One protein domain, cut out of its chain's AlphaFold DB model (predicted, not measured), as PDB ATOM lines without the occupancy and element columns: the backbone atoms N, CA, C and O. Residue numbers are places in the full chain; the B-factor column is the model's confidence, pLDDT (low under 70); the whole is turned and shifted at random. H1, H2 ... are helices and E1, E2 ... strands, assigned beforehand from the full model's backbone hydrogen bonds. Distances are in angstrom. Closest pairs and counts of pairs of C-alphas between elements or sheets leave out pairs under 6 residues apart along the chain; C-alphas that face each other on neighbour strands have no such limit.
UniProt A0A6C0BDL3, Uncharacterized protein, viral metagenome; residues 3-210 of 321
ATOM      1  N   HIS A   3     -50.716 -29.309 -13.646       91.69
ATOM      2  CA  HIS A   3     -50.505 -30.038 -14.893       91.69
ATOM      3  C   HIS A   3     -51.610 -29.687 -15.888       91.69
ATOM      4  O   HIS A   3     -52.785 -29.626 -15.516       91.69
ATOM      5  N   ILE A   4     -51.226 -29.396 -17.129       92.56
ATOM      6  CA  ILE A   4     -52.142 -29.101 -18.232       92.56
ATOM      7  C   ILE A   4     -51.600 -29.781 -19.487       92.56
ATOM      8  O   ILE A   4     -50.508 -29.456 -19.942       92.56
ATOM      9  N   ALA A   5     -52.385 -30.672 -20.089       94.75
ATOM     10  CA  ALA A   5     -52.050 -31.299 -21.363       94.75
ATOM     11  C   ALA A   5     -53.054 -30.887 -22.449       94.75
ATOM     12  O   ALA A   5     -54.264 -30.909 -22.224       94.75
ATOM     13  N   LYS A   6     -52.562 -30.482 -23.626       94.75
ATOM     14  CA  LYS A   6     -53.390 -30.055 -24.769       94.75
ATOM     15  C   LYS A   6     -52.589 -30.161 -26.065       94.75
ATOM     16  O   LYS A   6     -51.456 -29.693 -26.127       94.75
ATOM     17  N   SER A   7     -53.184 -30.768 -27.092       92.44
ATOM     18  CA  SER A   7     -52.637 -30.853 -28.459       92.44
ATOM     19  C   SER A   7     -51.173 -31.316 -28.545       92.44
ATOM     20  O   SER A   7     -50.378 -30.711 -29.249       92.44
ATOM     21  N   GLY A   8     -50.799 -32.371 -27.814       92.31
ATOM     22  CA  GLY A   8     -49.428 -32.906 -27.835       92.31
ATOM     23  C   GLY A   8     -48.426 -32.159 -26.947       92.31
ATOM     24  O   GLY A   8     -47.267 -32.552 -26.883       92.31
ATOM     25  N   ILE A   9     -48.852 -31.129 -26.217       96.25
ATOM     26  CA  ILE A   9     -48.020 -30.433 -25.231       96.25
ATOM     27  C   ILE A   9     -48.437 -30.873 -23.832       96.25
ATOM     28  O   ILE A   9     -49.626 -30.869 -23.509       96.25
ATOM     29  N   ASP A  10     -47.455 -31.219 -23.008       95.81
ATOM     30  CA  ASP A  10     -47.597 -31.521 -21.590       95.81
ATOM     31  C   ASP A  10     -46.906 -30.419 -20.772       95.81
ATOM     32  O   ASP A  10     -45.678 -30.337 -20.735       95.81
ATOM     33  N   LEU A  11     -47.693 -29.521 -20.173       95.25
ATOM     34  CA  LEU A  11     -47.205 -28.420 -19.348       95.25
ATOM     35  C   LEU A  11     -47.290 -28.788 -17.866       95.25
ATOM     36  O   LEU A  11     -48.375 -28.910 -17.297       95.25
ATOM     37  N   ASN A  12     -46.130 -28.830 -17.222       93.06
ATOM     38  CA  ASN A  12     -45.973 -28.948 -15.783       93.06
ATOM     39  C   ASN A  12     -45.503 -27.616 -15.211       93.06
ATOM     40  O   ASN A  12     -44.458 -27.080 -15.578       93.06
ATOM     41  N   PHE A  13     -46.279 -27.078 -14.280       91.25
ATOM     42  CA  PHE A  13     -45.943 -25.869 -13.551       91.25
ATOM     43  C   PHE A  13     -45.734 -26.188 -12.069       91.25
ATOM     44  O   PHE A  13     -46.625 -26.695 -11.374       91.25
ATOM     45  N   GLN A  14     -44.552 -25.845 -11.567       90.56
ATOM     46  CA  GLN A  14     -44.183 -26.008 -10.171       90.56
ATOM     47  C   GLN A  14     -43.836 -24.654  -9.560       90.56
ATOM     48  O   GLN A  14     -42.876 -23.983  -9.944       90.56
ATOM     49  N   GLN A  15     -44.611 -24.261  -8.554       88.06
ATOM     50  CA  GLN A  15     -44.279 -23.093  -7.759       88.06
ATOM     51  C   GLN A  15     -43.140 -23.447  -6.805       88.06
ATOM     52  O   GLN A  15     -43.227 -24.425  -6.062       88.06
ATOM     53  N   ASN A  16     -42.078 -22.643  -6.815       87.50
ATOM     54  CA  ASN A  16     -40.985 -22.769  -5.861       87.50
ATOM     55  C   ASN A  16     -40.684 -21.393  -5.243       87.50
ATOM     56  O   ASN A  16     -40.085 -20.545  -5.909       87.50
ATOM     57  N   PRO A  17     -41.073 -21.146  -3.977       82.94
ATOM     58  CA  PRO A  17     -40.897 -19.843  -3.337       82.94
ATOM     59  C   PRO A  17     -39.428 -19.476  -3.085       82.94
ATOM     60  O   PRO A  17     -39.133 -18.301  -2.860       82.94
ATOM     61  N   ARG A  18     -38.519 -20.461  -3.134       84.19
ATOM     62  CA  ARG A  18     -37.073 -20.299  -2.930       84.19
ATOM     63  C   ARG A  18     -36.289 -20.158  -4.236       84.19
ATOM     64  O   ARG A  18     -35.079 -19.964  -4.189       84.19
ATOM     65  N   ALA A  19     -36.938 -20.267  -5.395       80.88
ATOM     66  CA  ALA A  19     -36.244 -20.166  -6.673       80.88
ATOM     67  C   ALA A  19     -35.693 -18.743  -6.882       80.88
ATOM     68  O   ALA A  19     -36.444 -17.767  -6.847       80.88
ATOM     69  N   GLY A  20     -34.383 -18.621  -7.118       81.62
ATOM     70  CA  GLY A  20     -33.731 -17.337  -7.412       81.62
ATOM     71  C   GLY A  20     -34.125 -16.764  -8.778       81.62
ATOM     72  O   GLY A  20     -34.277 -15.555  -8.925       81.62
ATOM     73  N   SER A  21     -34.402 -17.636  -9.748       86.00
ATOM     74  CA  SER A  21     -34.880 -17.324 -11.101       86.00
ATOM     75  C   SER A  21     -35.983 -18.302 -11.518       86.00
ATOM     76  O   SER A  21     -36.166 -19.348 -10.892       86.00
ATOM     77  N   ALA A  22     -36.758 -17.951 -12.544       89.06
ATOM     78  CA  ALA A  22     -37.688 -18.881 -13.168       89.06
ATOM     79  C   ALA A  22     -36.911 -19.777 -14.138       89.06
ATOM     80  O   ALA A  22     -36.229 -19.265 -15.023       89.06
ATOM     81  N   CYS A  23     -37.026 -21.091 -13.991       92.31
ATOM     82  CA  CYS A  23     -36.432 -22.077 -14.884       92.31
ATOM     83  C   CYS A  23     -37.509 -22.629 -15.820       92.31
ATOM     84  O   CYS A  23     -38.598 -23.000 -15.378       92.31
ATOM     85  N   ILE A  24     -37.204 -22.658 -17.112       93.56
ATOM     86  CA  ILE A  24     -38.053 -23.220 -18.158       93.56
ATOM     87  C   ILE A  24     -37.260 -24.338 -18.816       93.56
ATOM     88  O   ILE A  24     -36.171 -24.091 -19.328       93.56
ATOM     89  N   SER A  25     -37.817 -25.541 -18.829       96.69
ATOM     90  CA  SER A  25     -37.280 -26.687 -19.551       96.69
ATOM     91  C   SER A  25     -38.284 -27.125 -20.606       96.69
ATOM     92  O   SER A  25     -39.461 -27.311 -20.300       96.69
ATOM     93  N   VAL A  26     -37.837 -27.260 -21.852       97.31
ATOM     94  CA  VAL A  26     -38.635 -27.824 -22.944       97.31
ATOM     95  C   VAL A  26     -37.932 -29.074 -23.448       97.31
ATOM     96  O   VAL A  26     -36.807 -28.993 -23.938       97.31
ATOM     97  N   GLY A  27     -38.593 -30.217 -23.310       96.62
ATOM     98  CA  GLY A  27     -38.116 -31.530 -23.715       96.62
ATOM     99  C   GLY A  27     -38.952 -32.130 -24.843       96.62
ATOM    100  O   GLY A  27     -40.168 -31.948 -24.889       96.62
ATOM    101  N   PHE A  28     -38.312 -32.878 -25.734       96.12
ATOM    102  CA  PHE A  28     -38.976 -33.648 -26.790       96.12
ATOM    103  C   PHE A  28     -38.191 -34.926 -27.082       96.12
ATOM    104  O   PHE A  28     -36.967 -34.950 -26.946       96.12
ATOM    105  N   SER A  29     -38.897 -36.004 -27.429       94.06
ATOM    106  CA  SER A  29     -38.273 -37.314 -27.646       94.06
ATOM    107  C   SER A  29     -37.812 -37.457 -29.086       94.06
ATOM    108  O   SER A  29     -38.595 -37.234 -30.004       94.06
ATOM    109  N   VAL A  30     -36.554 -37.842 -29.291       92.38
ATOM    110  CA  VAL A  30     -35.987 -38.060 -30.624       92.38
ATOM    111  C   VAL A  30     -35.149 -39.326 -30.594       92.38
ATOM    112  O   VAL A  30     -34.246 -39.471 -29.772       92.38
ATOM    113  N   LYS A  31     -35.429 -40.253 -31.511       88.62
ATOM    114  CA  LYS A  31     -34.615 -41.462 -31.662       88.62
ATOM    115  C   LYS A  31     -33.264 -41.116 -32.278       88.62
ATOM    116  O   LYS A  31     -33.183 -40.247 -33.138       88.62
ATOM    117  N   GLY A  32     -32.218 -41.829 -31.865       86.88
ATOM    118  CA  GLY A  32     -30.870 -41.632 -32.406       86.88
ATOM    119  C   GLY A  32     -30.130 -40.426 -31.822       86.88
ATOM    120  O   GLY A  32     -29.138 -39.987 -32.398       86.88
ATOM    121  N   LEU A  33     -30.581 -39.886 -30.685       88.50
ATOM    122  CA  LEU A  33     -29.793 -38.928 -29.913       88.50
ATOM    123  C   LEU A  33     -28.529 -39.600 -29.363       88.50
ATOM    124  O   LEU A  33     -28.562 -40.741 -28.909       88.50
ATOM    125  N   ASN A  34     -27.417 -38.868 -29.372       86.62
ATOM    126  CA  ASN A  34     -26.137 -39.341 -28.866       86.62
ATOM    127  C   ASN A  34     -25.567 -38.336 -27.858       86.62
ATOM    128  O   ASN A  34     -25.113 -37.244 -28.211       86.62
ATOM    129  N   TRP A  35     -25.560 -38.725 -26.584       83.75
ATOM    130  CA  TRP A  35     -25.065 -37.884 -25.495       83.75
ATOM    131  C   TRP A  35     -23.583 -37.503 -25.654       83.75
ATOM    132  O   TRP A  35     -23.215 -36.369 -25.354       83.75
ATOM    133  N   PHE A  36     -22.733 -38.390 -26.186       78.44
ATOM    134  CA  PHE A  36     -21.312 -38.089 -26.404       78.44
ATOM    135  C   PHE A  36     -21.111 -36.999 -27.442       78.44
ATOM    136  O   PHE A  36     -20.281 -36.108 -27.250       78.44
ATOM    137  N   VAL A  37     -21.898 -37.055 -28.519       86.94
ATOM    138  CA  VAL A  37     -21.899 -36.010 -29.542       86.94
ATOM    139  C   VAL A  37     -22.290 -34.683 -28.904       86.94
ATOM    140  O   VAL A  37     -21.563 -33.706 -29.061       86.94
ATOM    141  N   LEU A  38     -23.371 -34.651 -28.118       89.44
ATOM    142  CA  LEU A  38     -23.791 -33.427 -27.440       89.44
ATOM    143  C   LEU A  38     -22.715 -32.897 -26.486       89.44
ATOM    144  O   LEU A  38     -22.391 -31.714 -26.535       89.44
ATOM    145  N   ASN A  39     -22.139 -33.752 -25.640       84.19
ATOM    146  CA  ASN A  39     -21.107 -33.337 -24.693       84.19
ATOM    147  C   ASN A  39     -19.878 -32.766 -25.416       84.19
ATOM    148  O   ASN A  39     -19.305 -31.773 -24.975       84.19
ATOM    149  N   LYS A  40     -19.497 -33.343 -26.560       84.50
ATOM    150  CA  LYS A  40     -18.413 -32.810 -27.388       84.50
ATOM    151  C   LYS A  40     -18.763 -31.454 -28.006       84.50
ATOM    152  O   LYS A  40     -17.929 -30.553 -28.006       84.50
ATOM    153  N   LEU A  41     -19.989 -31.289 -28.503       90.12
ATOM    154  CA  LEU A  41     -20.467 -30.002 -29.019       90.12
ATOM    155  C   LEU A  41     -20.479 -28.925 -27.923       90.12
ATOM    156  O   LEU A  41     -20.100 -27.788 -28.186       90.12
ATOM    157  N   LEU A  42     -20.840 -29.290 -26.688       88.12
ATOM    158  CA  LEU A  42     -20.837 -28.387 -25.534       88.12
ATOM    159  C   LEU A  42     -19.428 -27.965 -25.095       88.12
ATOM    160  O   LEU A  42     -19.252 -26.826 -24.668       88.12
ATOM    161  N   THR A  43     -18.432 -28.854 -25.169       84.50
ATOM    162  CA  THR A  43     -17.047 -28.532 -24.777       84.50
ATOM    163  C   THR A  43     -16.249 -27.856 -25.888       84.50
ATOM    164  O   THR A  43     -15.253 -27.196 -25.600       84.50
ATOM    165  N   GLY A  44     -16.654 -28.024 -27.152       80.94
ATOM    166  CA  GLY A  44     -15.975 -27.451 -28.315       80.94
ATOM    167  C   GLY A  44     -14.610 -28.075 -28.622       80.94
ATOM    168  O   GLY A  44     -13.894 -27.568 -29.483       80.94
ATOM    169  N   VAL A  45     -14.231 -29.163 -27.942       71.88
ATOM    170  CA  VAL A  45     -12.920 -29.798 -28.125       71.88
ATOM    171  C   VAL A  45     -12.993 -30.805 -29.280       71.88
ATOM    172  O   VAL A  45     -13.707 -31.810 -29.173       71.88
ATOM    173  N   PRO A  46     -12.262 -30.592 -30.390       64.50
ATOM    174  CA  PRO A  46     -12.184 -31.577 -31.456       64.50
ATOM    175  C   PRO A  46     -11.478 -32.842 -30.945       64.50
ATOM    176  O   PRO A  46     -10.443 -32.786 -30.290       64.50
ATOM    177  N   CYS A  47     -12.037 -34.005 -31.261       59.09
ATOM    178  CA  CYS A  47     -11.450 -35.314 -30.977       59.09
ATOM    179  C   CYS A  47     -11.676 -36.250 -32.172       59.09
ATOM    180  O   CYS A  47     -12.676 -36.124 -32.885       59.09
ATOM    181  N   SER A  48     -10.753 -37.174 -32.403       54.31
ATOM    182  CA  SER A  48     -10.714 -38.096 -33.547       54.31
ATOM    183  C   SER A  48     -11.442 -39.426 -33.280       54.31
ATOM    184  O   SER A  48     -11.073 -40.464 -33.823       54.31
ATOM    185  N   CYS A  49     -12.467 -39.419 -32.422       56.06
ATOM    186  CA  CYS A  49     -13.177 -40.635 -32.026       56.06
ATOM    187  C   CYS A  49     -14.022 -41.229 -33.178       56.06
ATOM    188  O   CYS A  49     -14.904 -40.535 -33.687       56.06
ATOM    189  N   PRO A  50     -13.855 -42.523 -33.523       52.78
ATOM    190  CA  PRO A  50     -14.678 -43.214 -34.531       52.78
ATOM    191  C   PRO A  50     -16.176 -43.306 -34.168       52.78
ATOM    192  O   PRO A  50     -17.037 -43.430 -35.038       52.78
ATOM    193  N   SER A  51     -16.488 -43.225 -32.871       52.00
ATOM    194  CA  SER A  51     -17.822 -43.340 -32.266       52.00
ATOM    195  C   SER A  51     -18.703 -42.091 -32.407       52.00
ATOM    196  O   SER A  51     -19.858 -42.101 -31.987       52.00
ATOM    197  N   LEU A  52     -18.188 -41.021 -33.016       60.19
ATOM    198  CA  LEU A  52     -18.929 -39.777 -33.253       60.19
ATOM    199  C   LEU A  52     -19.856 -39.828 -34.458       60.19
ATOM    200  O   LEU A  52     -20.482 -38.825 -34.761       60.19
ATOM    201  N   SER A  53     -19.895 -40.952 -35.159       63.53
ATOM    202  CA  SER A  53     -20.615 -41.093 -36.414       63.53
ATOM    203  C   SER A  53     -22.098 -41.429 -36.183       63.53
ATOM    204  O   SER A  53     -22.975 -40.819 -36.782       63.53
ATOM    205  N   TYR A  54     -22.413 -42.285 -35.204       73.38
ATOM    206  CA  TYR A  54     -23.800 -42.603 -34.852       73.38
ATOM    207  C   TYR A  54     -24.522 -41.436 -34.163       73.38
ATOM    208  O   TYR A  54     -24.042 -40.888 -33.167       73.38
ATOM    209  N   GLY A  55     -25.717 -41.090 -34.652       81.75
ATOM    210  CA  GLY A  55     -26.581 -40.067 -34.050       81.75
ATOM    211  C   GLY A  55     -26.029 -38.643 -34.129       81.75
ATOM    212  O   GLY A  55     -26.547 -37.734 -33.470       81.75
ATOM    213  N   SER A  56     -24.964 -38.441 -34.909       88.50
ATOM    214  CA  SER A  56     -24.203 -37.197 -34.943       88.50
ATOM    215  C   SER A  56     -25.007 -36.063 -35.551       88.50
ATOM    216  O   SER A  56     -25.049 -34.955 -35.017       88.50
ATOM    217  N   GLU A  57     -25.740 -36.368 -36.614       92.81
ATOM    218  CA  GLU A  57     -26.505 -35.410 -37.382       92.81
ATOM    219  C   GLU A  57     -27.777 -35.006 -36.651       92.81
ATOM    220  O   GLU A  57     -28.040 -33.815 -36.509       92.81
ATOM    221  N   ILE A  58     -28.505 -35.980 -36.102       94.31
ATOM    222  CA  ILE A  58     -29.708 -35.746 -35.290       94.31
ATOM    223  C   ILE A  58     -29.356 -34.894 -34.068       94.31
ATOM    224  O   ILE A  58     -29.986 -33.867 -33.813       94.31
ATOM    225  N   THR A  59     -28.298 -35.271 -33.345       94.94
ATOM    226  CA  THR A  59     -27.853 -34.520 -32.164       94.94
ATOM    227  C   THR A  59     -27.376 -33.118 -32.539       94.94
ATOM    228  O   THR A  59     -27.681 -32.160 -31.829       94.94
ATOM    229  N   SER A  60     -26.682 -32.975 -33.672       96.00
ATOM    230  CA  SER A  60     -26.225 -31.678 -34.184       96.00
ATOM    231  C   SER A  60     -27.388 -30.766 -34.576       96.00
ATOM    232  O   SER A  60     -27.326 -29.576 -34.288       96.00
ATOM    233  N   VAL A  61     -28.469 -31.289 -35.170       97.19
ATOM    234  CA  VAL A  61     -29.690 -30.506 -35.445       97.19
ATOM    235  C   VAL A  61     -30.348 -30.047 -34.140       97.19
ATOM    236  O   VAL A  61     -30.680 -28.869 -34.004       97.19
ATOM    237  N   CYS A  62     -30.488 -30.928 -33.145       97.31
ATOM    238  CA  CYS A  62     -31.023 -30.541 -31.834       97.31
ATOM    239  C   CYS A  62     -30.165 -29.469 -31.145       97.31
ATOM    240  O   CYS A  62     -30.687 -28.487 -30.611       97.31
ATOM    241  N   TYR A  63     -28.840 -29.619 -31.190       97.19
ATOM    242  CA  TYR A  63     -27.918 -28.635 -30.632       97.19
ATOM    243  C   TYR A  63     -27.974 -27.301 -31.387       97.19
ATOM    244  O   TYR A  63     -28.017 -26.245 -30.758       97.19
ATOM    245  N   ALA A  64     -28.082 -27.332 -32.717       97.06
ATOM    246  CA  ALA A  64     -28.262 -26.146 -33.548       97.06
ATOM    247  C   ALA A  64     -29.530 -25.354 -33.174       97.06
ATOM    248  O   ALA A  64     -29.484 -24.126 -33.109       97.06
ATOM    249  N   ILE A  65     -30.632 -26.031 -32.822       97.00
ATOM    250  CA  ILE A  65     -31.831 -25.370 -32.274       97.00
ATOM    251  C   ILE A  65     -31.491 -24.628 -30.971       97.00
ATOM    252  O   ILE A  65     -31.891 -23.477 -30.804       97.00
ATOM    253  N   CYS A  66     -30.735 -25.246 -30.056       96.62
ATOM    254  CA  CYS A  66     -30.307 -24.604 -28.806       96.62
ATOM    255  C   CYS A  66     -29.408 -23.377 -29.059       96.62
ATOM    256  O   CYS A  66     -29.597 -22.323 -28.445       96.62
ATOM    257  N   VAL A  67     -28.478 -23.469 -30.016       94.81
ATOM    258  CA  VAL A  67     -27.650 -22.333 -30.452       94.81
ATOM    259  C   VAL A  67     -28.524 -21.206 -31.003       94.81
ATOM    260  O   VAL A  67     -28.372 -20.061 -30.583       94.81
ATOM    261  N   ALA A  68     -29.510 -21.514 -31.850       94.31
ATOM    262  CA  ALA A  68     -30.441 -20.520 -32.380       94.31
ATOM    263  C   ALA A  68     -31.281 -19.841 -31.279       94.31
ATOM    264  O   ALA A  68     -31.559 -18.640 -31.362       94.31
ATOM    265  N   VAL A  69     -31.669 -20.576 -30.227       94.06
ATOM    266  CA  VAL A  69     -32.302 -19.990 -29.030       94.06
ATOM    267  C   VAL A  69     -31.355 -18.993 -28.367       94.06
ATOM    268  O   VAL A  69     -31.759 -17.857 -28.116       94.06
ATOM    269  N   ASN A  70     -30.096 -19.375 -28.134       92.00
ATOM    270  CA  ASN A  70     -29.085 -18.485 -27.563       92.00
ATOM    271  C   ASN A  70     -28.898 -17.214 -28.395       92.00
ATOM    272  O   ASN A  70     -28.980 -16.114 -27.847       92.00
ATOM    273  N   THR A  71     -28.732 -17.347 -29.713       90.81
ATOM    274  CA  THR A  71     -28.588 -16.204 -30.618       90.81
ATOM    275  C   THR A  71     -29.782 -15.263 -30.511       90.81
ATOM    276  O   THR A  71     -29.584 -14.068 -30.331       90.81
ATOM    277  N   LYS A  72     -31.020 -15.776 -30.534       89.94
ATOM    278  CA  LYS A  72     -32.236 -14.946 -30.432       89.94
ATOM    279  C   LYS A  72     -32.402 -14.273 -29.068       89.94
ATOM    280  O   LYS A  72     -32.927 -13.160 -29.002       89.94
ATOM    281  N   LEU A  73     -31.992 -14.937 -27.986       86.88
ATOM    282  CA  LEU A  73     -32.020 -14.358 -26.641       86.88
ATOM    283  C   LEU A  73     -30.976 -13.242 -26.486       86.88
ATOM    284  O   LEU A  73     -31.265 -12.233 -25.847       86.88
ATOM    285  N   GLN A  74     -29.796 -13.397 -27.095       84.00
ATOM    286  CA  GLN A  74     -28.699 -12.424 -27.029       84.00
ATOM    287  C   GLN A  74     -28.865 -11.256 -28.011       84.00
ATOM    288  O   GLN A  74     -28.534 -10.122 -27.677       84.00
ATOM    289  N   SER A  75     -29.392 -11.504 -29.212       78.75
ATOM    290  CA  SER A  75     -29.462 -10.514 -30.295       78.75
ATOM    291  C   SER A  75     -30.561  -9.471 -30.115       78.75
ATOM    292  O   SER A  75     -30.665  -8.551 -30.923       78.75
ATOM    293  N   ASN A  76     -31.432  -9.619 -29.117       69.69
ATOM    294  CA  ASN A  76     -32.553  -8.718 -28.917       69.69
ATOM    295  C   ASN A  76     -32.255  -7.740 -27.763       69.69
ATOM    296  O   ASN A  76     -32.291  -8.145 -26.599       69.69
ATOM    297  N   PRO A  77     -32.045  -6.439 -28.042       63.22
ATOM    298  CA  PRO A  77     -31.719  -5.441 -27.018       63.22
ATOM    299  C   PRO A  77     -32.801  -5.307 -25.938       63.22
ATOM    300  O   PRO A  77     -32.534  -4.939 -24.795       63.22
ATOM    301  N   LYS A  78     -34.059  -5.637 -26.274       62.62
ATOM    302  CA  LYS A  78     -35.156  -5.665 -25.296       62.62
ATOM    303  C   LYS A  78     -34.997  -6.814 -24.296       62.62
ATOM    304  O   LYS A  78     -35.542  -6.725 -23.203       62.62
ATOM    305  N   PHE A  79     -34.277  -7.881 -24.643       61.97
ATOM    306  CA  PHE A  79     -33.949  -8.978 -23.729       61.97
ATOM    307  C   PHE A  79     -32.736  -8.628 -22.863       61.97
ATOM    308  O   PHE A  79     -32.810  -8.826 -21.652       61.97
ATOM    309  N   SER A  80     -31.687  -8.028 -23.438       59.44
ATOM    310  CA  SER A  80     -30.497  -7.610 -22.680       59.44
ATOM    311  C   SER A  80     -30.805  -6.517 -21.649       59.44
ATOM    312  O   SER A  80     -30.305  -6.571 -20.529       59.44
ATOM    313  N   ASN A  81     -31.670  -5.554 -21.991       54.12
ATOM    314  CA  ASN A  81     -31.903  -4.370 -21.155       54.12
ATOM    315  C   ASN A  81     -33.017  -4.549 -20.110       54.12
ATOM    316  O   ASN A  81     -32.984  -3.894 -19.072       54.12
ATOM    317  N   LEU A  82     -34.004  -5.425 -20.348       50.25
ATOM    318  CA  LEU A  82     -35.089  -5.672 -19.382       50.25
ATOM    319  C   LEU A  82     -34.739  -6.762 -18.362       50.25
ATOM    320  O   LEU A  82     -35.299  -6.777 -17.263       50.25
ATOM    321  N   ASN A  83     -33.811  -7.664 -18.694       51.78
ATOM    322  CA  ASN A  83     -33.590  -8.877 -17.924       51.78
ATOM    323  C   ASN A  83     -32.117  -9.081 -17.543       51.78
ATOM    324  O   ASN A  83     -31.408  -9.851 -18.180       51.78
ATOM    325  N   LYS A  84     -31.705  -8.507 -16.401       55.75
ATOM    326  CA  LYS A  84     -30.400  -8.742 -15.733       55.75
ATOM    327  C   LYS A  84     -30.054 -10.225 -15.454       55.75
ATOM    328  O   LYS A  84     -28.964 -10.506 -14.977       55.75
ATOM    329  N   VAL A  85     -30.984 -11.160 -15.682       56.09
ATOM    330  CA  VAL A  85     -30.939 -12.564 -15.221       56.09
ATOM    331  C   VAL A  85     -30.920 -13.565 -16.388       56.09
ATOM    332  O   VAL A  85     -31.027 -14.765 -16.154       56.09
ATOM    333  N   PHE A  86     -30.792 -13.132 -17.650       56.91
ATOM    334  CA  PHE A  86     -30.677 -14.110 -18.735       56.91
ATOM    335  C   PHE A  86     -29.359 -14.868 -18.654       56.91
ATOM    336  O   PHE A  86     -28.290 -14.364 -18.984       56.91
ATOM    337  N   THR A  87     -29.485 -16.114 -18.216       61.22
ATOM    338  CA  THR A  87     -28.478 -17.146 -18.400       61.22
ATOM    339  C   THR A  87     -28.708 -17.740 -19.784       61.22
ATOM    340  O   THR A  87     -29.852 -17.914 -20.210       61.22
ATOM    341  N   THR A  88     -27.624 -17.991 -20.503       80.50
ATOM    342  CA  THR A  88     -27.611 -18.737 -21.762       80.50
ATOM    343  C   THR A  88     -28.516 -19.971 -21.694       80.50
ATOM    344  O   THR A  88     -28.612 -20.635 -20.660       80.50
ATOM    345  N   ALA A  89     -29.191 -20.280 -22.799       90.44
ATOM    346  CA  ALA A  89     -29.863 -21.553 -22.969       90.44
ATOM    347  C   ALA A  89     -28.826 -22.678 -22.895       90.44
ATOM    348  O   ALA A  89     -27.799 -22.640 -23.580       90.44
ATOM    349  N   THR A  90     -29.102 -23.672 -22.061       93.12
ATOM    350  CA  THR A  90     -28.335 -24.913 -21.982       93.12
ATOM    351  C   THR A  90     -29.181 -26.055 -22.516       93.12
ATOM    352  O   THR A  90     -30.401 -25.945 -22.635       93.12
ATOM    353  N   CYS A  91     -28.548 -27.168 -22.857       94.06
ATOM    354  CA  CYS A  91     -29.263 -28.344 -23.325       94.06
ATOM    355  C   CYS A  91     -28.651 -29.625 -22.782       94.06
ATOM    356  O   CYS A  91     -27.473 -29.654 -22.428       94.06
ATOM    357  N   ASN A  92     -29.461 -30.678 -22.725       91.94
ATOM    358  CA  ASN A  92     -29.042 -31.996 -22.267       91.94
ATOM    359  C   ASN A  92     -29.793 -33.100 -23.020       91.94
ATOM    360  O   ASN A  92     -30.860 -32.850 -23.584       91.94
ATOM    361  N   ILE A  93     -29.254 -34.319 -22.992       88.44
ATOM    362  CA  ILE A  93     -29.943 -35.534 -23.434       88.44
ATOM    363  C   ILE A  93     -30.147 -36.436 -22.223       88.44
ATOM    364  O   ILE A  93     -29.197 -36.716 -21.498       88.44
ATOM    365  N   GLN A  94     -31.374 -36.910 -22.030       83.25
ATOM    366  CA  GLN A  94     -31.699 -37.906 -21.015       83.25
ATOM    367  C   GLN A  94     -32.877 -38.754 -21.497       83.25
ATOM    368  O   GLN A  94     -33.862 -38.196 -21.969       83.25
ATOM    369  N   ASN A  95     -32.789 -40.081 -21.367       80.88
ATOM    370  CA  ASN A  95     -33.864 -41.024 -21.711       80.88
ATOM    371  C   ASN A  95     -34.473 -40.780 -23.108       80.88
ATOM    372  O   ASN A  95     -35.683 -40.608 -23.240       80.88
ATOM    373  N   ASP A  96     -33.626 -40.692 -24.142       85.00
ATOM    374  CA  ASP A  96     -34.024 -40.396 -25.531       85.00
ATOM    375  C   ASP A  96     -34.814 -39.088 -25.715       85.00
ATOM    376  O   ASP A  96     -35.528 -38.894 -26.705       85.00
ATOM    377  N   MET A  97     -34.687 -38.163 -24.765       90.25
ATOM    378  CA  MET A  97     -35.224 -36.816 -24.860       90.25
ATOM    379  C   MET A  97     -34.103 -35.795 -24.940       90.25
ATOM    380  O   MET A  97     -33.110 -35.874 -24.217       90.25
ATOM    381  N   PHE A  98     -34.300 -34.802 -25.798       96.06
ATOM    382  CA  PHE A  98     -33.479 -33.607 -25.841       96.06
ATOM    383  C   PHE A  98     -34.180 -32.494 -25.067       96.06
ATOM    384  O   PHE A  98     -35.349 -32.207 -25.323       96.06
ATOM    385  N   PHE A  99     -33.467 -31.866 -24.136       95.75
ATOM    386  CA  PHE A  99     -33.972 -30.788 -23.292       95.75
ATOM    387  C   PHE A  99     -33.274 -29.477 -23.621       95.75
ATOM    388  O   PHE A  99     -32.053 -29.447 -23.748       95.75
ATOM    389  N   ILE A 100     -34.038 -28.387 -23.681       96.88
ATOM    390  CA  ILE A 100     -33.540 -27.009 -23.706       96.88
ATOM    391  C   ILE A 100     -33.972 -26.336 -22.410       96.88
ATOM    392  O   ILE A 100     -35.166 -26.234 -22.129       96.88
ATOM    393  N   ASN A 101     -33.002 -25.857 -21.638       95.31
ATOM    394  CA  ASN A 101     -33.208 -25.215 -20.350       95.31
ATOM    395  C   ASN A 101     -32.822 -23.741 -20.437       95.31
ATOM    396  O   ASN A 101     -31.727 -23.401 -20.879       95.31
ATOM    397  N   VAL A 102     -33.712 -22.861 -19.990       92.75
ATOM    398  CA  VAL A 102     -33.486 -21.415 -19.972       92.75
ATOM    399  C   VAL A 102     -33.944 -20.851 -18.638       92.75
ATOM    400  O   VAL A 102     -35.080 -21.064 -18.213       92.75
ATOM    401  N   ASN A 103     -33.073 -20.070 -18.008       90.44
ATOM    402  CA  ASN A 103     -33.424 -19.289 -16.831       90.44
ATOM    403  C   ASN A 103     -33.873 -17.883 -17.237       90.44
ATOM    404  O   ASN A 103     -33.318 -17.255 -18.139       90.44
ATOM    405  N   THR A 104     -34.886 -17.372 -16.551       87.75
ATOM    406  CA  THR A 104     -35.468 -16.056 -16.797       87.75
ATOM    407  C   THR A 104     -35.986 -15.435 -15.501       87.75
ATOM    408  O   THR A 104     -35.899 -16.012 -14.418       87.75
ATOM    409  N   GLN A 105     -36.509 -14.216 -15.585       85.50
ATOM    410  CA  GLN A 105     -37.130 -13.556 -14.442       85.50
ATOM    411  C   GLN A 105     -38.458 -14.221 -14.054       85.50
ATOM    412  O   GLN A 105     -39.175 -14.745 -14.905       85.50
ATOM    413  N   HIS A 106     -38.854 -14.070 -12.787       84.12
ATOM    414  CA  HIS A 106     -40.143 -14.513 -12.224       84.12
ATOM    415  C   HIS A 106     -41.372 -13.737 -12.733       84.12
ATOM    416  O   HIS A 106     -42.379 -13.592 -12.044       84.12
ATOM    417  N   ASN A 107     -41.299 -13.204 -13.947       85.19
ATOM    418  CA  ASN A 107     -42.371 -12.470 -14.590       85.19
ATOM    419  C   ASN A 107     -43.026 -13.364 -15.646       85.19
ATOM    420  O   ASN A 107     -42.361 -13.840 -16.567       85.19
ATOM    421  N   PHE A 108     -44.346 -13.532 -15.566       87.69
ATOM    422  CA  PHE A 108     -45.123 -14.307 -16.535       87.69
ATOM    423  C   PHE A 108     -44.892 -13.860 -17.993       87.69
ATOM    424  O   PHE A 108     -44.741 -14.695 -18.880       87.69
ATOM    425  N   ASN A 109     -44.756 -12.556 -18.250       87.75
ATOM    426  CA  ASN A 109     -44.442 -12.038 -19.585       87.75
ATOM    427  C   ASN A 109     -43.012 -12.369 -20.032       87.75
ATOM    428  O   ASN A 109     -42.747 -12.455 -21.230       87.75
ATOM    429  N   ALA A 110     -42.066 -12.519 -19.101       87.38
ATOM    430  CA  ALA A 110     -40.720 -12.991 -19.423       87.38
ATOM    431  C   ALA A 110     -40.745 -14.488 -19.765       87.38
ATOM    432  O   ALA A 110     -40.185 -14.878 -20.786       87.38
ATOM    433  N   ILE A 111     -41.478 -15.291 -18.986       90.62
ATOM    434  CA  ILE A 111     -41.688 -16.724 -19.240       90.62
ATOM    435  C   ILE A 111     -42.333 -16.948 -20.614       90.62
ATOM    436  O   ILE A 111     -41.785 -17.671 -21.445       90.62
ATOM    437  N   LYS A 112     -43.443 -16.253 -20.895       91.62
ATOM    438  CA  LYS A 112     -44.160 -16.313 -22.177       91.62
ATOM    439  C   LYS A 112     -43.242 -16.000 -23.364       91.62
ATOM    440  O   LYS A 112     -43.257 -16.713 -24.363       91.62
ATOM    441  N   ARG A 113     -42.421 -14.950 -23.246       89.50
ATOM    442  CA  ARG A 113     -41.466 -14.553 -24.293       89.50
ATOM    443  C   ARG A 113     -40.394 -15.612 -24.531       89.50
ATOM    444  O   ARG A 113     -40.130 -15.925 -25.683       89.50
ATOM    445  N   VAL A 114     -39.803 -16.170 -23.473       92.12
ATOM    446  CA  VAL A 114     -38.769 -17.213 -23.596       92.12
ATOM    447  C   VAL A 114     -39.323 -18.462 -24.266       92.12
ATOM    448  O   VAL A 114     -38.716 -18.959 -25.209       92.12
ATOM    449  N   ILE A 115     -40.505 -18.918 -23.850       94.38
ATOM    450  CA  ILE A 115     -41.193 -20.041 -24.497       94.38
ATOM    451  C   ILE A 115     -41.424 -19.742 -25.982       94.38
ATOM    452  O   ILE A 115     -41.116 -20.579 -26.827       94.38
ATOM    453  N   GLY A 116     -41.874 -18.528 -26.318       93.19
ATOM    454  CA  GLY A 116     -42.025 -18.097 -27.709       93.19
ATOM    455  C   GLY A 116     -40.717 -18.144 -28.512       93.19
ATOM    456  O   GLY A 116     -40.728 -18.566 -29.665       93.19
ATOM    457  N   VAL A 117     -39.582 -17.771 -27.910       92.75
ATOM    458  CA  VAL A 117     -38.259 -17.876 -28.553       92.75
ATOM    459  C   VAL A 117     -37.870 -19.335 -28.792       92.75
ATOM    460  O   VAL A 117     -37.446 -19.662 -29.901       92.75
ATOM    461  N   ILE A 118     -38.051 -20.209 -27.795       94.94
ATOM    462  CA  ILE A 118     -37.748 -21.645 -27.906       94.94
ATOM    463  C   ILE A 118     -38.579 -22.278 -29.028       94.94
ATOM    464  O   ILE A 118     -38.023 -22.864 -29.955       94.94
ATOM    465  N   PHE A 119     -39.900 -22.084 -29.007       94.38
ATOM    466  CA  PHE A 119     -40.804 -22.622 -30.027       94.38
ATOM    467  C   PHE A 119     -40.504 -22.033 -31.411       94.38
ATOM    468  O   PHE A 119     -40.513 -22.748 -32.411       94.38
ATOM    469  N   GLY A 120     -40.170 -20.742 -31.484       92.94
ATOM    470  CA  GLY A 120     -39.773 -20.094 -32.729       92.94
ATOM    471  C   GLY A 120     -38.454 -20.621 -33.302       92.94
ATOM    472  O   GLY A 120     -38.275 -20.609 -34.517       92.94
ATOM    473  N   ALA A 121     -37.515 -21.072 -32.466       93.31
ATOM    474  CA  ALA A 121     -36.302 -21.753 -32.920       93.31
ATOM    475  C   ALA A 121     -36.600 -23.180 -33.399       93.31
ATOM    476  O   ALA A 121     -36.118 -23.559 -34.462       93.31
ATOM    477  N   MET A 122     -37.446 -23.929 -32.685       92.75
ATOM    478  CA  MET A 122     -37.884 -25.272 -33.096       92.75
ATOM    479  C   MET A 122     -38.620 -25.258 -34.441       92.75
ATOM    480  O   MET A 122     -38.373 -26.121 -35.278       92.75
ATOM    481  N   LYS A 123     -39.458 -24.237 -34.688       86.88
ATOM    482  CA  LYS A 123     -40.174 -24.052 -35.964       86.88
ATOM    483  C   LYS A 123     -39.238 -23.986 -37.166       86.88
ATOM    484  O   LYS A 123     -39.567 -24.445 -38.249       86.88
ATOM    485  N   GLN A 124     -38.099 -23.333 -36.979       82.06
ATOM    486  CA  GLN A 124     -37.180 -22.965 -38.047       82.06
ATOM    487  C   GLN A 124     -36.049 -23.988 -38.206       82.06
ATOM    488  O   GLN A 124     -34.962 -23.625 -38.651       82.06
ATOM    489  N   SER A 125     -36.284 -25.253 -37.837       75.12
ATOM    490  CA  SER A 125     -35.271 -26.315 -37.868       75.12
ATOM    491  C   SER A 125     -34.563 -26.435 -39.222       75.12
ATOM    492  O   SER A 125     -33.344 -26.556 -39.255       75.12
ATOM    493  N   GLU A 126     -35.287 -26.275 -40.329       80.50
ATOM    494  CA  GLU A 126     -34.751 -26.292 -41.702       80.50
ATOM    495  C   GLU A 126     -33.773 -25.152 -42.016       80.50
ATOM    496  O   GLU A 126     -32.936 -25.265 -42.917       80.50
ATOM    497  N   SER A 127     -33.871 -24.042 -41.282       84.81
ATOM    498  CA  SER A 127     -33.001 -22.880 -41.478       84.81
ATOM    499  C   SER A 127     -31.665 -23.002 -40.744       84.81
ATOM    500  O   SER A 127     -30.730 -22.277 -41.074       84.81
ATOM    501  N   HIS A 128     -31.532 -23.963 -39.823       91.31
ATOM    502  CA  HIS A 128     -30.348 -24.114 -38.966       91.31
ATOM    503  C   HIS A 128     -29.220 -24.928 -39.612       91.31
ATOM    504  O   HIS A 128     -28.386 -25.512 -38.920       91.31
ATOM    505  N   TYR A 129     -29.179 -25.003 -40.947       94.56
ATOM    506  CA  TYR A 129     -28.131 -25.745 -41.654       94.56
ATOM    507  C   TYR A 129     -26.735 -25.185 -41.372       94.56
ATOM    508  O   TYR A 129     -25.771 -25.940 -41.299       94.56
ATOM    509  N   ARG A 130     -26.612 -23.863 -41.204       95.06
ATOM    510  CA  ARG A 130     -25.327 -23.212 -40.925       95.06
ATOM    511  C   ARG A 130     -24.771 -23.640 -39.565       95.06
ATOM    512  O   ARG A 130     -23.594 -23.987 -39.450       95.06
ATOM    513  N   GLU A 131     -25.614 -23.622 -38.543       95.25
ATOM    514  CA  GLU A 131     -25.277 -24.043 -37.188       95.25
ATOM    515  C   GLU A 131     -24.974 -25.545 -37.170       95.25
ATOM    516  O   GLU A 131     -23.935 -25.949 -36.654       95.25
ATOM    517  N   TYR A 132     -25.802 -26.358 -37.831       95.81
ATOM    518  CA  TYR A 132     -25.555 -27.788 -38.034       95.81
ATOM    519  C   TYR A 132     -24.201 -28.068 -38.710       95.81
ATOM    520  O   TYR A 132     -23.443 -28.920 -38.251       95.81
ATOM    521  N   ALA A 133     -23.859 -27.334 -39.772       94.50
ATOM    522  CA  ALA A 133     -22.604 -27.522 -40.492       94.50
ATOM    523  C   ALA A 133     -21.387 -27.174 -39.626       94.50
ATOM    524  O   ALA A 133     -20.371 -27.872 -39.668       94.50
ATOM    525  N   THR A 134     -21.513 -26.136 -38.794       93.38
ATOM    526  CA  THR A 134     -20.517 -25.808 -37.765       93.38
ATOM    527  C   THR A 134     -20.370 -26.959 -36.768       93.38
ATOM    528  O   THR A 134     -19.250 -27.384 -36.504       93.38
ATOM    529  N   CYS A 135     -21.485 -27.522 -36.282       93.38
ATOM    530  CA  CYS A 135     -21.475 -28.662 -35.362       93.38
ATOM    531  C   CYS A 135     -20.730 -29.859 -35.958       93.38
ATOM    532  O   CYS A 135     -19.811 -30.380 -35.333       93.38
ATOM    533  N   LEU A 136     -21.058 -30.260 -37.190       91.62
ATOM    534  CA  LEU A 136     -20.370 -31.374 -37.843       91.62
ATOM    535  C   LEU A 136     -18.883 -31.103 -38.067       91.62
ATOM    536  O   LEU A 136     -18.070 -32.003 -37.863       91.62
ATOM    537  N   SER A 137     -18.513 -29.861 -38.378       89.81
ATOM    538  CA  SER A 137     -17.107 -29.468 -38.498       89.81
ATOM    539  C   SER A 137     -16.359 -29.648 -37.169       89.81
ATOM    540  O   SER A 137     -15.270 -30.218 -37.155       89.81
ATOM    541  N   THR A 138     -16.962 -29.276 -36.030       87.44
ATOM    542  CA  THR A 138     -16.420 -29.550 -34.678       87.44
ATOM    543  C   THR A 138     -16.282 -31.051 -34.394       87.44
ATOM    544  O   THR A 138     -15.391 -31.496 -33.660       87.44
ATOM    545  N   LEU A 139     -17.147 -31.867 -34.995       86.69
ATOM    546  CA  LEU A 139     -17.088 -33.322 -34.897       86.69
ATOM    547  C   LEU A 139     -16.083 -33.962 -35.868       86.69
ATOM    548  O   LEU A 139     -15.944 -35.180 -35.830       86.69
ATOM    549  N   ASN A 140     -15.338 -33.174 -36.656       84.75
ATOM    550  CA  ASN A 140     -14.468 -33.638 -37.744       84.75
ATOM    551  C   ASN A 140     -15.229 -34.410 -38.841       84.75
ATOM    552  O   ASN A 140     -14.674 -35.306 -39.476       84.75
ATOM    553  N   SER A 141     -16.501 -34.069 -39.060       84.94
ATOM    554  CA  SER A 141     -17.349 -34.644 -40.104       84.94
ATOM    555  C   SER A 141     -17.679 -33.603 -41.173       84.94
ATOM    556  O   SER A 141     -17.782 -32.405 -40.898       84.94
ATOM    557  N   LYS A 142     -17.853 -34.057 -42.417       88.44
ATOM    558  CA  LYS A 142     -18.234 -33.185 -43.530       88.44
ATOM    559  C   LYS A 142     -19.757 -33.016 -43.544       88.44
ATOM    560  O   LYS A 142     -20.464 -34.020 -43.594       88.44
ATOM    561  N   PRO A 143     -20.282 -31.779 -43.548       91.69
ATOM    562  CA  PRO A 143     -21.718 -31.572 -43.595       91.69
ATOM    563  C   PRO A 143     -22.316 -32.012 -44.931       91.69
ATOM    564  O   PRO A 143     -21.748 -31.762 -45.995       91.69
ATOM    565  N   SER A 144     -23.486 -32.644 -44.855       92.75
ATOM    566  CA  SER A 144     -24.286 -33.072 -46.003       92.75
ATOM    567  C   SER A 144     -25.703 -32.527 -45.875       92.75
ATOM    568  O   SER A 144     -26.309 -32.587 -44.801       92.75
ATOM    569  N   ARG A 145     -26.245 -31.990 -46.974       91.62
ATOM    570  CA  ARG A 145     -27.615 -31.464 -47.000       91.62
ATOM    571  C   ARG A 145     -28.648 -32.581 -46.884       91.62
ATOM    572  O   ARG A 145     -29.647 -32.397 -46.199       91.62
ATOM    573  N   ASP A 146     -28.372 -33.741 -47.467       90.25
ATOM    574  CA  ASP A 146     -29.273 -34.893 -47.409       90.25
ATOM    575  C   ASP A 146     -29.346 -35.458 -45.988       90.25
ATOM    576  O   ASP A 146     -30.434 -35.691 -45.463       90.25
ATOM    577  N   HIS A 147     -28.194 -35.581 -45.315       91.56
ATOM    578  CA  HIS A 147     -28.145 -35.998 -43.912       91.56
ATOM    579  C   HIS A 147     -28.853 -34.990 -42.997       91.56
ATOM    580  O   HIS A 147     -29.533 -35.385 -42.051       91.56
ATOM    581  N   PHE A 148     -28.703 -33.690 -43.272       93.88
ATOM    582  CA  PHE A 148     -29.408 -32.639 -42.545       93.88
ATOM    583  C   PHE A 148     -30.923 -32.750 -42.711       93.88
ATOM    584  O   PHE A 148     -31.631 -32.740 -41.710       93.88
ATOM    585  N   ASN A 149     -31.417 -32.882 -43.944       91.94
ATOM    586  CA  ASN A 149     -32.850 -32.992 -44.216       91.94
ATOM    587  C   ASN A 149     -33.449 -34.218 -43.509       91.94
ATOM    588  O   ASN A 149     -34.454 -34.090 -42.814       91.94
ATOM    589  N   TYR A 150     -32.770 -35.370 -43.580       92.25
ATOM    590  CA  TYR A 150     -33.153 -36.563 -42.824       92.25
ATOM    591  C   TYR A 150     -33.201 -36.304 -41.310       92.25
ATOM    592  O   TYR A 150     -34.205 -36.584 -40.656       92.25
ATOM    593  N   ALA A 151     -32.139 -35.725 -40.739       93.75
ATOM    594  CA  ALA A 151     -32.079 -35.419 -39.313       93.75
ATOM    595  C   ALA A 151     -33.177 -34.430 -38.882       93.75
ATOM    596  O   ALA A 151     -33.769 -34.599 -37.816       93.75
ATOM    597  N   VAL A 152     -33.488 -33.427 -39.708       93.44
ATOM    598  CA  VAL A 152     -34.588 -32.482 -39.476       93.44
ATOM    599  C   VAL A 152     -35.935 -33.196 -39.475       93.44
ATOM    600  O   VAL A 152     -36.737 -32.928 -38.581       93.44
ATOM    601  N   ASP A 153     -36.180 -34.125 -40.401       91.31
ATOM    602  CA  ASP A 153     -37.417 -34.911 -40.423       91.31
ATOM    603  C   ASP A 153     -37.568 -35.761 -39.152       91.31
ATOM    604  O   ASP A 153     -38.638 -35.788 -38.532       91.31
ATOM    605  N   VAL A 154     -36.483 -36.408 -38.713       92.06
ATOM    606  CA  VAL A 154     -36.464 -37.192 -37.469       92.06
ATOM    607  C   VAL A 154     -36.745 -36.295 -36.259       92.06
ATOM    608  O   VAL A 154     -37.613 -36.617 -35.444       92.06
ATOM    609  N   VAL A 155     -36.093 -35.135 -36.159       94.06
ATOM    610  CA  VAL A 155     -36.337 -34.162 -35.082       94.06
ATOM    611  C   VAL A 155     -37.776 -33.642 -35.118       94.06
ATOM    612  O   VAL A 155     -38.431 -33.595 -34.078       94.06
ATOM    613  N   ARG A 156     -38.310 -33.318 -36.302       91.25
ATOM    614  CA  ARG A 156     -39.694 -32.857 -36.488       91.25
ATOM    615  C   ARG A 156     -40.703 -33.893 -36.004       91.25
ATOM    616  O   ARG A 156     -41.664 -33.524 -35.334       91.25
ATOM    617  N   SER A 157     -40.457 -35.177 -36.267       90.06
ATOM    618  CA  SER A 157     -41.303 -36.255 -35.743       90.06
ATOM    619  C   SER A 157     -41.328 -36.275 -34.208       90.06
ATOM    620  O   SER A 157     -42.384 -36.476 -33.607       90.06
ATOM    621  N   GLY A 158     -40.195 -35.968 -33.568       91.31
ATOM    622  CA  GLY A 158     -40.080 -35.849 -32.118       91.31
ATOM    623  C   GLY A 158     -40.789 -34.631 -31.525       91.31
ATOM    624  O   GLY A 158     -41.329 -34.702 -30.423       91.31
ATOM    625  N   LEU A 159     -40.867 -33.530 -32.280       92.81
ATOM    626  CA  LEU A 159     -41.578 -32.311 -31.878       92.81
ATOM    627  C   LEU A 159     -43.108 -32.477 -31.850       92.81
ATOM    628  O   LEU A 159     -43.799 -31.607 -31.321       92.81
ATOM    629  N   ALA A 160     -43.655 -33.590 -32.356       90.75
ATOM    630  CA  ALA A 160     -45.085 -33.891 -32.267       90.75
ATOM    631  C   ALA A 160     -45.588 -33.956 -30.813       90.75
ATOM    632  O   ALA A 160     -46.753 -33.645 -30.558       90.75
ATOM    633  N   LYS A 161     -44.712 -34.314 -29.863       93.50
ATOM    634  CA  LYS A 161     -45.004 -34.285 -28.429       93.50
ATOM    635  C   LYS A 161     -43.948 -33.488 -27.668       93.50
ATOM    636  O   LYS A 161     -42.772 -33.840 -27.685       93.50
ATOM    637  N   LEU A 162     -44.382 -32.449 -26.962       96.06
ATOM    638  CA  LEU A 162     -43.511 -31.586 -26.165       96.06
ATOM    639  C   LEU A 162     -43.826 -31.710 -24.679       96.06
ATOM    640  O   LEU A 162     -44.987 -31.764 -24.279       96.06
ATOM    641  N   TYR A 163     -42.781 -31.666 -23.866       96.69
ATOM    642  CA  TYR A 163     -42.850 -31.628 -22.413       96.69
ATOM    643  C   TYR A 163     -42.282 -30.297 -21.947       96.69
ATOM    644  O   TYR A 163     -41.124 -29.987 -22.210       96.69
ATOM    645  N   VAL A 164     -43.088 -29.489 -21.274       96.38
ATOM    646  CA  VAL A 164     -42.696 -28.166 -20.794       96.38
ATOM    647  C   VAL A 164     -42.765 -28.175 -19.278       96.38
ATOM    648  O   VAL A 164     -43.833 -28.363 -18.706       96.38
ATOM    649  N   LEU A 165     -41.637 -27.944 -18.617       95.75
ATOM    650  CA  LEU A 165     -41.561 -27.756 -17.174       95.75
ATOM    651  C   LEU A 165     -41.211 -26.303 -16.872       95.75
ATOM    652  O   LEU A 165     -40.224 -25.769 -17.373       95.75
ATOM    653  N   ILE A 166     -42.009 -25.670 -16.020       93.06
ATOM    654  CA  ILE A 166     -41.762 -24.316 -15.532       93.06
ATOM    655  C   ILE A 166     -41.662 -24.369 -14.013       93.06
ATOM    656  O   ILE A 166     -42.632 -24.708 -13.333       93.06
ATOM    657  N   ILE A 167     -40.503 -23.983 -13.485       91.62
ATOM    658  CA  ILE A 167     -40.262 -23.829 -12.050       91.62
ATOM    659  C   ILE A 167     -40.057 -22.347 -11.769       91.62
ATOM    660  O   ILE A 167     -39.064 -21.769 -12.197       91.62
ATOM    661  N   ALA A 168     -40.983 -21.709 -11.058       89.44
ATOM    662  CA  ALA A 168     -40.901 -20.270 -10.814       89.44
ATOM    663  C   ALA A 168     -41.522 -19.856  -9.478       89.44
ATOM    664  O   ALA A 168     -42.438 -20.501  -8.959       89.44
ATOM    665  N   LYS A 169     -41.068 -18.716  -8.953       86.00
ATOM    666  CA  LYS A 169     -41.746 -17.991  -7.879       86.00
ATOM    667  C   LYS A 169     -42.743 -17.028  -8.513       86.00
ATOM    668  O   LYS A 169     -42.450 -15.850  -8.686       86.00
ATOM    669  N   LEU A 170     -43.917 -17.517  -8.899       72.06
ATOM    670  CA  LEU A 170     -44.955 -16.613  -9.397       72.06
ATOM    671  C   LEU A 170     -45.736 -15.967  -8.243       72.06
ATOM    672  O   LEU A 170     -45.910 -16.604  -7.197       72.06
ATOM    673  N   PRO A 171     -46.198 -14.712  -8.420       67.81
ATOM    674  CA  PRO A 171     -47.136 -14.089  -7.496       67.81
ATOM    675  C   PRO A 171     -48.405 -14.937  -7.374       67.81
ATOM    676  O   PRO A 171     -48.799 -15.606  -8.331       67.81
ATOM    677  N   SER A 172     -49.097 -14.838  -6.241       66.75
ATOM    678  CA  SER A 172     -50.393 -15.489  -5.980       66.75
ATOM    679  C   SER A 172     -51.484 -15.175  -7.019       66.75
ATOM    680  O   SER A 172     -52.492 -15.866  -7.075       66.75
ATOM    681  N   SER A 173     -51.272 -14.172  -7.876       62.12
ATOM    682  CA  SER A 173     -52.160 -13.777  -8.974       62.12
ATOM    683  C   SER A 173     -51.935 -14.525 -10.295       62.12
ATOM    684  O   SER A 173     -52.554 -14.168 -11.303       62.12
ATOM    685  N   VAL A 174     -51.023 -15.503 -10.361       69.56
ATOM    686  CA  VAL A 174     -50.959 -16.420 -11.510       69.56
ATOM    687  C   VAL A 174     -51.910 -17.575 -11.265       69.56
ATOM    688  O   VAL A 174     -51.571 -18.575 -10.641       69.56
ATOM    689  N   ASP A 175     -53.126 -17.380 -11.752       78.44
ATOM    690  CA  ASP A 175     -54.209 -18.340 -11.692       78.44
ATOM    691  C   ASP A 175     -54.160 -19.336 -12.865       78.44
ATOM    692  O   ASP A 175     -53.366 -19.239 -13.812       78.44
ATOM    693  N   LYS A 176     -55.062 -20.316 -12.807       81.81
ATOM    694  CA  LYS A 176     -55.271 -21.304 -13.869       81.81
ATOM    695  C   LYS A 176     -55.602 -20.643 -15.219       81.81
ATOM    696  O   LYS A 176     -55.269 -21.212 -16.256       81.81
ATOM    697  N   ALA A 177     -56.191 -19.442 -15.221       86.75
ATOM    698  CA  ALA A 177     -56.544 -18.712 -16.436       86.75
ATOM    699  C   ALA A 177     -55.303 -18.195 -17.181       86.75
ATOM    700  O   ALA A 177     -55.178 -18.421 -18.384       86.75
ATOM    701  N   LYS A 178     -54.330 -17.587 -16.485       88.44
ATOM    702  CA  LYS A 178     -53.061 -17.168 -17.111       88.44
ATOM    703  C   LYS A 178     -52.282 -18.355 -17.671       88.44
ATOM    704  O   LYS A 178     -51.745 -18.261 -18.773       88.44
ATOM    705  N   LEU A 179     -52.251 -19.482 -16.958       89.38
ATOM    706  CA  LEU A 179     -51.643 -20.708 -17.485       89.38
ATOM    707  C   LEU A 179     -52.401 -21.250 -18.708       89.38
ATOM    708  O   LEU A 179     -51.757 -21.715 -19.643       89.38
ATOM    709  N   GLY A 180     -53.730 -21.113 -18.753       91.81
ATOM    710  CA  GLY A 180     -54.540 -21.399 -19.941       91.81
ATOM    711  C   GLY A 180     -54.131 -20.553 -21.150       91.81
ATOM    712  O   GLY A 180     -53.847 -21.105 -22.207       91.81
ATOM    713  N   ILE A 181     -53.962 -19.238 -20.970       91.38
ATOM    714  CA  ILE A 181     -53.476 -18.332 -22.028       91.38
ATOM    715  C   ILE A 181     -52.080 -18.747 -22.519       91.38
ATOM    716  O   ILE A 181     -51.791 -18.688 -23.716       91.38
ATOM    717  N   LEU A 182     -51.191 -19.149 -21.602       93.50
ATOM    718  CA  LEU A 182     -49.869 -19.654 -21.974       93.50
ATOM    719  C   LEU A 182     -49.985 -20.941 -22.794       93.50
ATOM    720  O   LEU A 182     -49.319 -21.065 -23.820       93.50
ATOM    721  N   MET A 183     -50.847 -21.864 -22.365       95.12
ATOM    722  CA  MET A 183     -51.105 -23.116 -23.065       95.12
ATOM    723  C   MET A 183     -51.642 -22.873 -24.473       95.12
ATOM    724  O   MET A 183     -51.126 -23.446 -25.424       95.12
ATOM    725  N   ASP A 184     -52.615 -21.979 -24.632       95.06
ATOM    726  CA  ASP A 184     -53.194 -21.657 -25.938       95.06
ATOM    727  C   ASP A 184     -52.160 -21.044 -26.888       95.06
ATOM    728  O   ASP A 184     -52.103 -21.410 -28.062       95.06
ATOM    729  N   MET A 185     -51.271 -20.184 -26.380       94.50
ATOM    730  CA  MET A 185     -50.143 -19.662 -27.161       94.50
ATOM    731  C   MET A 185     -49.179 -20.774 -27.598       94.50
ATOM    732  O   MET A 185     -48.710 -20.775 -28.743       94.50
ATOM    733  N   MET A 186     -48.852 -21.704 -26.697       94.50
ATOM    734  CA  MET A 186     -47.985 -22.836 -27.023       94.50
ATOM    735  C   MET A 186     -48.642 -23.750 -28.057       94.50
ATOM    736  O   MET A 186     -47.986 -24.119 -29.023       94.50
ATOM    737  N   VAL A 187     -49.938 -24.042 -27.920       94.19
ATOM    738  CA  VAL A 187     -50.709 -24.850 -28.878       94.19
ATOM    739  C   VAL A 187     -50.772 -24.178 -30.247       94.19
ATOM    740  O   VAL A 187     -50.521 -24.834 -31.252       94.19
ATOM    741  N   ALA A 188     -51.035 -22.870 -30.307       92.12
ATOM    742  CA  ALA A 188     -51.034 -22.124 -31.566       92.12
ATOM    743  C   ALA A 188     -49.660 -22.155 -32.258       92.12
ATOM    744  O   ALA A 188     -49.580 -22.243 -33.483       92.12
ATOM    745  N   SER A 189     -48.578 -22.116 -31.476       89.69
ATOM    746  CA  SER A 189     -47.211 -22.231 -31.996       89.69
ATOM    747  C   SER A 189     -46.887 -23.665 -32.434       89.69
ATOM    748  O   SER A 189     -46.216 -23.858 -33.443       89.69
ATOM    749  N   HIS A 190     -47.385 -24.665 -31.701       89.25
ATOM    750  CA  HIS A 190     -47.145 -26.090 -31.943       89.25
ATOM    751  C   HIS A 190     -47.916 -26.652 -33.131       89.25
ATOM    752  O   HIS A 190     -47.374 -27.458 -33.881       89.25
ATOM    753  N   ALA A 191     -49.135 -26.167 -33.376       86.25
ATOM    754  CA  ALA A 191     -49.926 -26.550 -34.545       86.25
ATOM    755  C   ALA A 191     -49.144 -26.348 -35.854       86.25
ATOM    756  O   ALA A 191     -49.240 -27.154 -36.774       86.25
ATOM    757  N   GLN A 192     -48.279 -25.332 -35.899       78.25
ATOM    758  CA  GLN A 192     -47.428 -25.035 -37.050       78.25
ATOM    759  C   GLN A 192     -46.328 -26.084 -37.297       78.25
ATOM    760  O   GLN A 192     -45.744 -26.076 -38.373       78.25
ATOM    761  N   PHE A 193     -46.049 -26.982 -36.345       74.56
ATOM    762  CA  PHE A 193     -45.141 -28.124 -36.531       74.56
ATOM    763  C   PHE A 193     -45.843 -29.341 -37.157       74.56
ATOM    764  O   PHE A 193     -45.189 -30.174 -37.773       74.56
ATOM    765  N   SER A 194     -47.162 -29.460 -36.967       59.94
ATOM    766  CA  SER A 194     -47.953 -30.680 -37.209       59.94
ATOM    767  C   SER A 194     -48.501 -30.803 -38.640       59.94
ATOM    768  O   SER A 194     -48.902 -31.885 -39.069       59.94
ATOM    769  N   HIS A 195     -48.529 -29.707 -39.405       54.38
ATOM    770  CA  HIS A 195     -49.226 -29.668 -40.697       54.38
ATOM    771  C   HIS A 195     -48.522 -30.387 -41.853       54.38
ATOM    772  O   HIS A 195     -49.147 -30.615 -42.886       54.38
ATOM    773  N   GLU A 196     -47.287 -30.839 -41.670       54.31
ATOM    774  CA  GLU A 196     -46.580 -31.631 -42.669       54.31
ATOM    775  C   GLU A 196     -46.260 -33.006 -42.090       54.31
ATOM    776  O   GLU A 196     -45.267 -33.201 -41.388       54.31
ATOM    777  N   LYS A 197     -47.108 -33.997 -42.402       52.69
ATOM    778  CA  LYS A 197     -46.725 -35.414 -42.320       52.69
ATOM    779  C   LYS A 197     -45.670 -35.688 -43.391       52.69
ATOM    780  O   LYS A 197     -45.936 -36.363 -44.381       52.69
ATOM    781  N   LEU A 198     -44.476 -35.145 -43.204       56.91
ATOM    782  CA  LEU A 198     -43.324 -35.546 -43.982       56.91
ATOM    783  C   LEU A 198     -42.977 -36.955 -43.513       56.91
ATOM    784  O   LEU A 198     -42.628 -37.180 -42.353       56.91
ATOM    785  N   LYS A 199     -43.154 -37.934 -44.407       60.97
ATOM    786  CA  LYS A 199     -42.443 -39.201 -44.240       60.97
ATOM    787  C   LYS A 199     -40.966 -38.826 -44.145       60.97
ATOM    788  O   LYS A 199     -40.522 -38.093 -45.030       60.97
ATOM    789  N   PRO A 200     -40.235 -39.295 -43.119       63.50
ATOM    790  CA  PRO A 200     -38.809 -39.058 -43.060       63.50
ATOM    791  C   PRO A 200     -38.201 -39.468 -44.388       63.50
ATOM    792  O   PRO A 200     -38.535 -40.535 -44.920       63.50
ATOM    793  N   SER A 201     -37.353 -38.598 -44.925       75.25
ATOM    794  CA  SER A 201     -36.501 -38.942 -46.055       75.25
ATOM    795  C   SER A 201     -35.855 -40.309 -45.800       75.25
ATOM    796  O   SER A 201     -35.610 -40.681 -44.650       75.25
ATOM    797  N   ALA A 202     -35.624 -41.103 -46.848       79.38
ATOM    798  CA  ALA A 202     -34.970 -42.394 -46.663       79.38
ATOM    799  C   ALA A 202     -33.626 -42.183 -45.948       79.38
ATOM    800  O   ALA A 202     -32.868 -41.288 -46.321       79.38
ATOM    801  N   GLU A 203     -33.355 -42.988 -44.918       80.81
ATOM    802  CA  GLU A 203     -32.096 -42.908 -44.184       80.81
ATOM    803  C   GLU A 203     -30.921 -43.073 -45.167       80.81
ATOM    804  O   GLU A 203     -30.869 -44.097 -45.868       80.81
ATOM    805  N   PRO A 204     -30.000 -42.091 -45.243       78.00
ATOM    806  CA  PRO A 204     -28.830 -42.164 -46.107       78.00
ATOM    807  C   PRO A 204     -28.048 -43.460 -45.889       78.00
ATOM    808  O   PRO A 204     -27.836 -43.905 -44.764       78.00
ATOM    809  N   GLU A 205     -27.583 -44.081 -46.969       73.62
ATOM    810  CA  GLU A 205     -26.906 -45.382 -46.901       73.62
ATOM    811  C   GLU A 205     -25.588 -45.325 -46.110       73.62
ATOM    812  O   GLU A 205     -25.251 -46.249 -45.371       73.62
ATOM    813  N   SER A 206     -24.914 -44.177 -46.169       67.06
ATOM    814  CA  SER A 206     -23.783 -43.798 -45.316       67.06
ATOM    815  C   SER A 206     -24.107 -43.885 -43.821       67.06
ATOM    816  O   SER A 206     -23.253 -44.326 -43.051       67.06
ATOM    817  N   MET A 207     -25.330 -43.537 -43.404       66.81
ATOM    818  CA  MET A 207     -25.740 -43.552 -41.996       66.81
ATOM    819  C   MET A 207     -25.994 -44.957 -41.450       66.81
ATOM    820  O   MET A 207     -25.728 -45.219 -40.278       66.81
ATOM    821  N   LYS A 208     -26.421 -45.896 -42.301       62.44
ATOM    822  CA  LYS A 208     -26.686 -47.293 -41.905       62.44
ATOM    823  C   LYS A 208     -25.432 -48.034 -41.438       62.44
ATOM    824  O   LYS A 208     -25.529 -49.032 -40.731       62.44
ATOM    825  N   THR A 209     -24.255 -47.556 -41.843       52.31
ATOM    826  CA  THR A 209     -22.961 -48.138 -41.459       52.31
ATOM    827  C   THR A 209     -22.424 -47.597 -40.135       52.31
ATOM    828  O   THR A 209     -21.402 -48.084 -39.646       52.31
ATOM    829  N   HIS A 210     -23.097 -46.612 -39.527       55.84
ATOM    830  CA  HIS A 210     -22.718 -46.125 -38.210       55.84
ATOM    831  C   HIS A 210     -22.923 -47.227 -37.178       55.84
ATOM    832  O   HIS A 210     -24.044 -47.590 -36.827       55.84
TER     833      HIS A 210
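This is residues 3 to 210 of the 321 residues of an uncharacterized protein of viral metagenome (UniProt A0A6C0BDL3). A twisted sheet of six strands is covered on one face by helices, with H7, H4 and H2 in a row over it, while the other face is bare. H5 and H6 pack on H2, H1 packs on the edge strand E4, and residues 195 to 204 lead to the small H8, far from the sheet. The printed part has 208 residues, with eight named helices and six named strands in the order E1 E2 E3 H1 H2 H3 E4 E5 H4 H5 H6 E6 H7 H8; the class is mixed, helices and strands. The sheet, E1 E2 E6 E3 E5 E4, is mixed. The whole is compact, with a radius of gyration of the C-alphas of 17.5 A, and its outline is elongated, 55 by 36 by 30 A.

The sheet runs E1, residues 3 to 6, E2, 9 to 15, E6, 162 to 168, E3, 22 to 29, E5, 97 to 104, and E4, 90 to 94. E2 and E6 are parallel, with N 12 and O 164 within hydrogen-bond range at 2.8 A. The other neighbours are antiparallel: the hairpin E1 and E2 has N 4 and O 11 at 2.9 A, E6 and E3 N 25 and O 165 at 2.8 A, E3 and E5 N 24 and O 102 at 2.9 A, and the hairpin E4 and E5 N 92 and O 99 at 3.0 A. On the same face are H2, residues 56 to 74, over E5 and E4, H4, 108 to 123, over E3 and E5, and H7, 176 to 194, over E1 and E2, at heights over the sheet of 9.8, 9.7 and 8.7 A. H4 and H7 touch at a shallow tilt of 11 degrees, the same way, with closest C-alphas Lys 123 and Phe 193, 6.4 A. H2 is the hub, touching five helices. Its residues 65 to 73 touch H4 at a steep tilt of 39 degrees, opposite ways; the closest C-alphas, Ile 65 and Ala 121, are 5.8 A apart. It touches H5, residues 129 to 138, by C-alphas Ala 64 and Glu 131, 5.2 A; H6, residues 145 to 158, by Ile 58 and Ala 151, 4.7 A; and H1, residues 35 to 43, which is over E4, by Ser 56 and Val 37, 6.0 A. H1, H2, H4, H6 and H7 with the sheet make two layers, helices on one face of a sheet. H3, residues 77 to 82, touches H2 only at the corner, only just, with 3 pairs of C-alphas within 8 A. H8, residues 205 to 208, touches no helix. Every O i to N i+4 pair is within hydrogen-bond range in H1 to H6, and 12 of 15 are in H7; H8 is too short for one.

E1 begins at C-alpha 3, (-50.505, -30.038, -14.893). From first to last C-alpha, E3 is 23.4 A, E5 22.3 A, H2 26.4 A, H4 22.3 A and H7, with a kink of 25 degrees near residue 188, 26.2 A. H8 ends at C-alpha 208, (-26.686, -47.293, -41.905).

The C-alphas of Ser 172 and Glu 205, the two farthest apart, are 55.9 A apart. The printed part has no cut; the link H1 to H2, residues 44 to 55, is long. Mean pLDDT of the printed part is 84.4, with residues 46 to 53, 76 to 87, 171 to 174, 194 to 200 and 206 to 210 under 70.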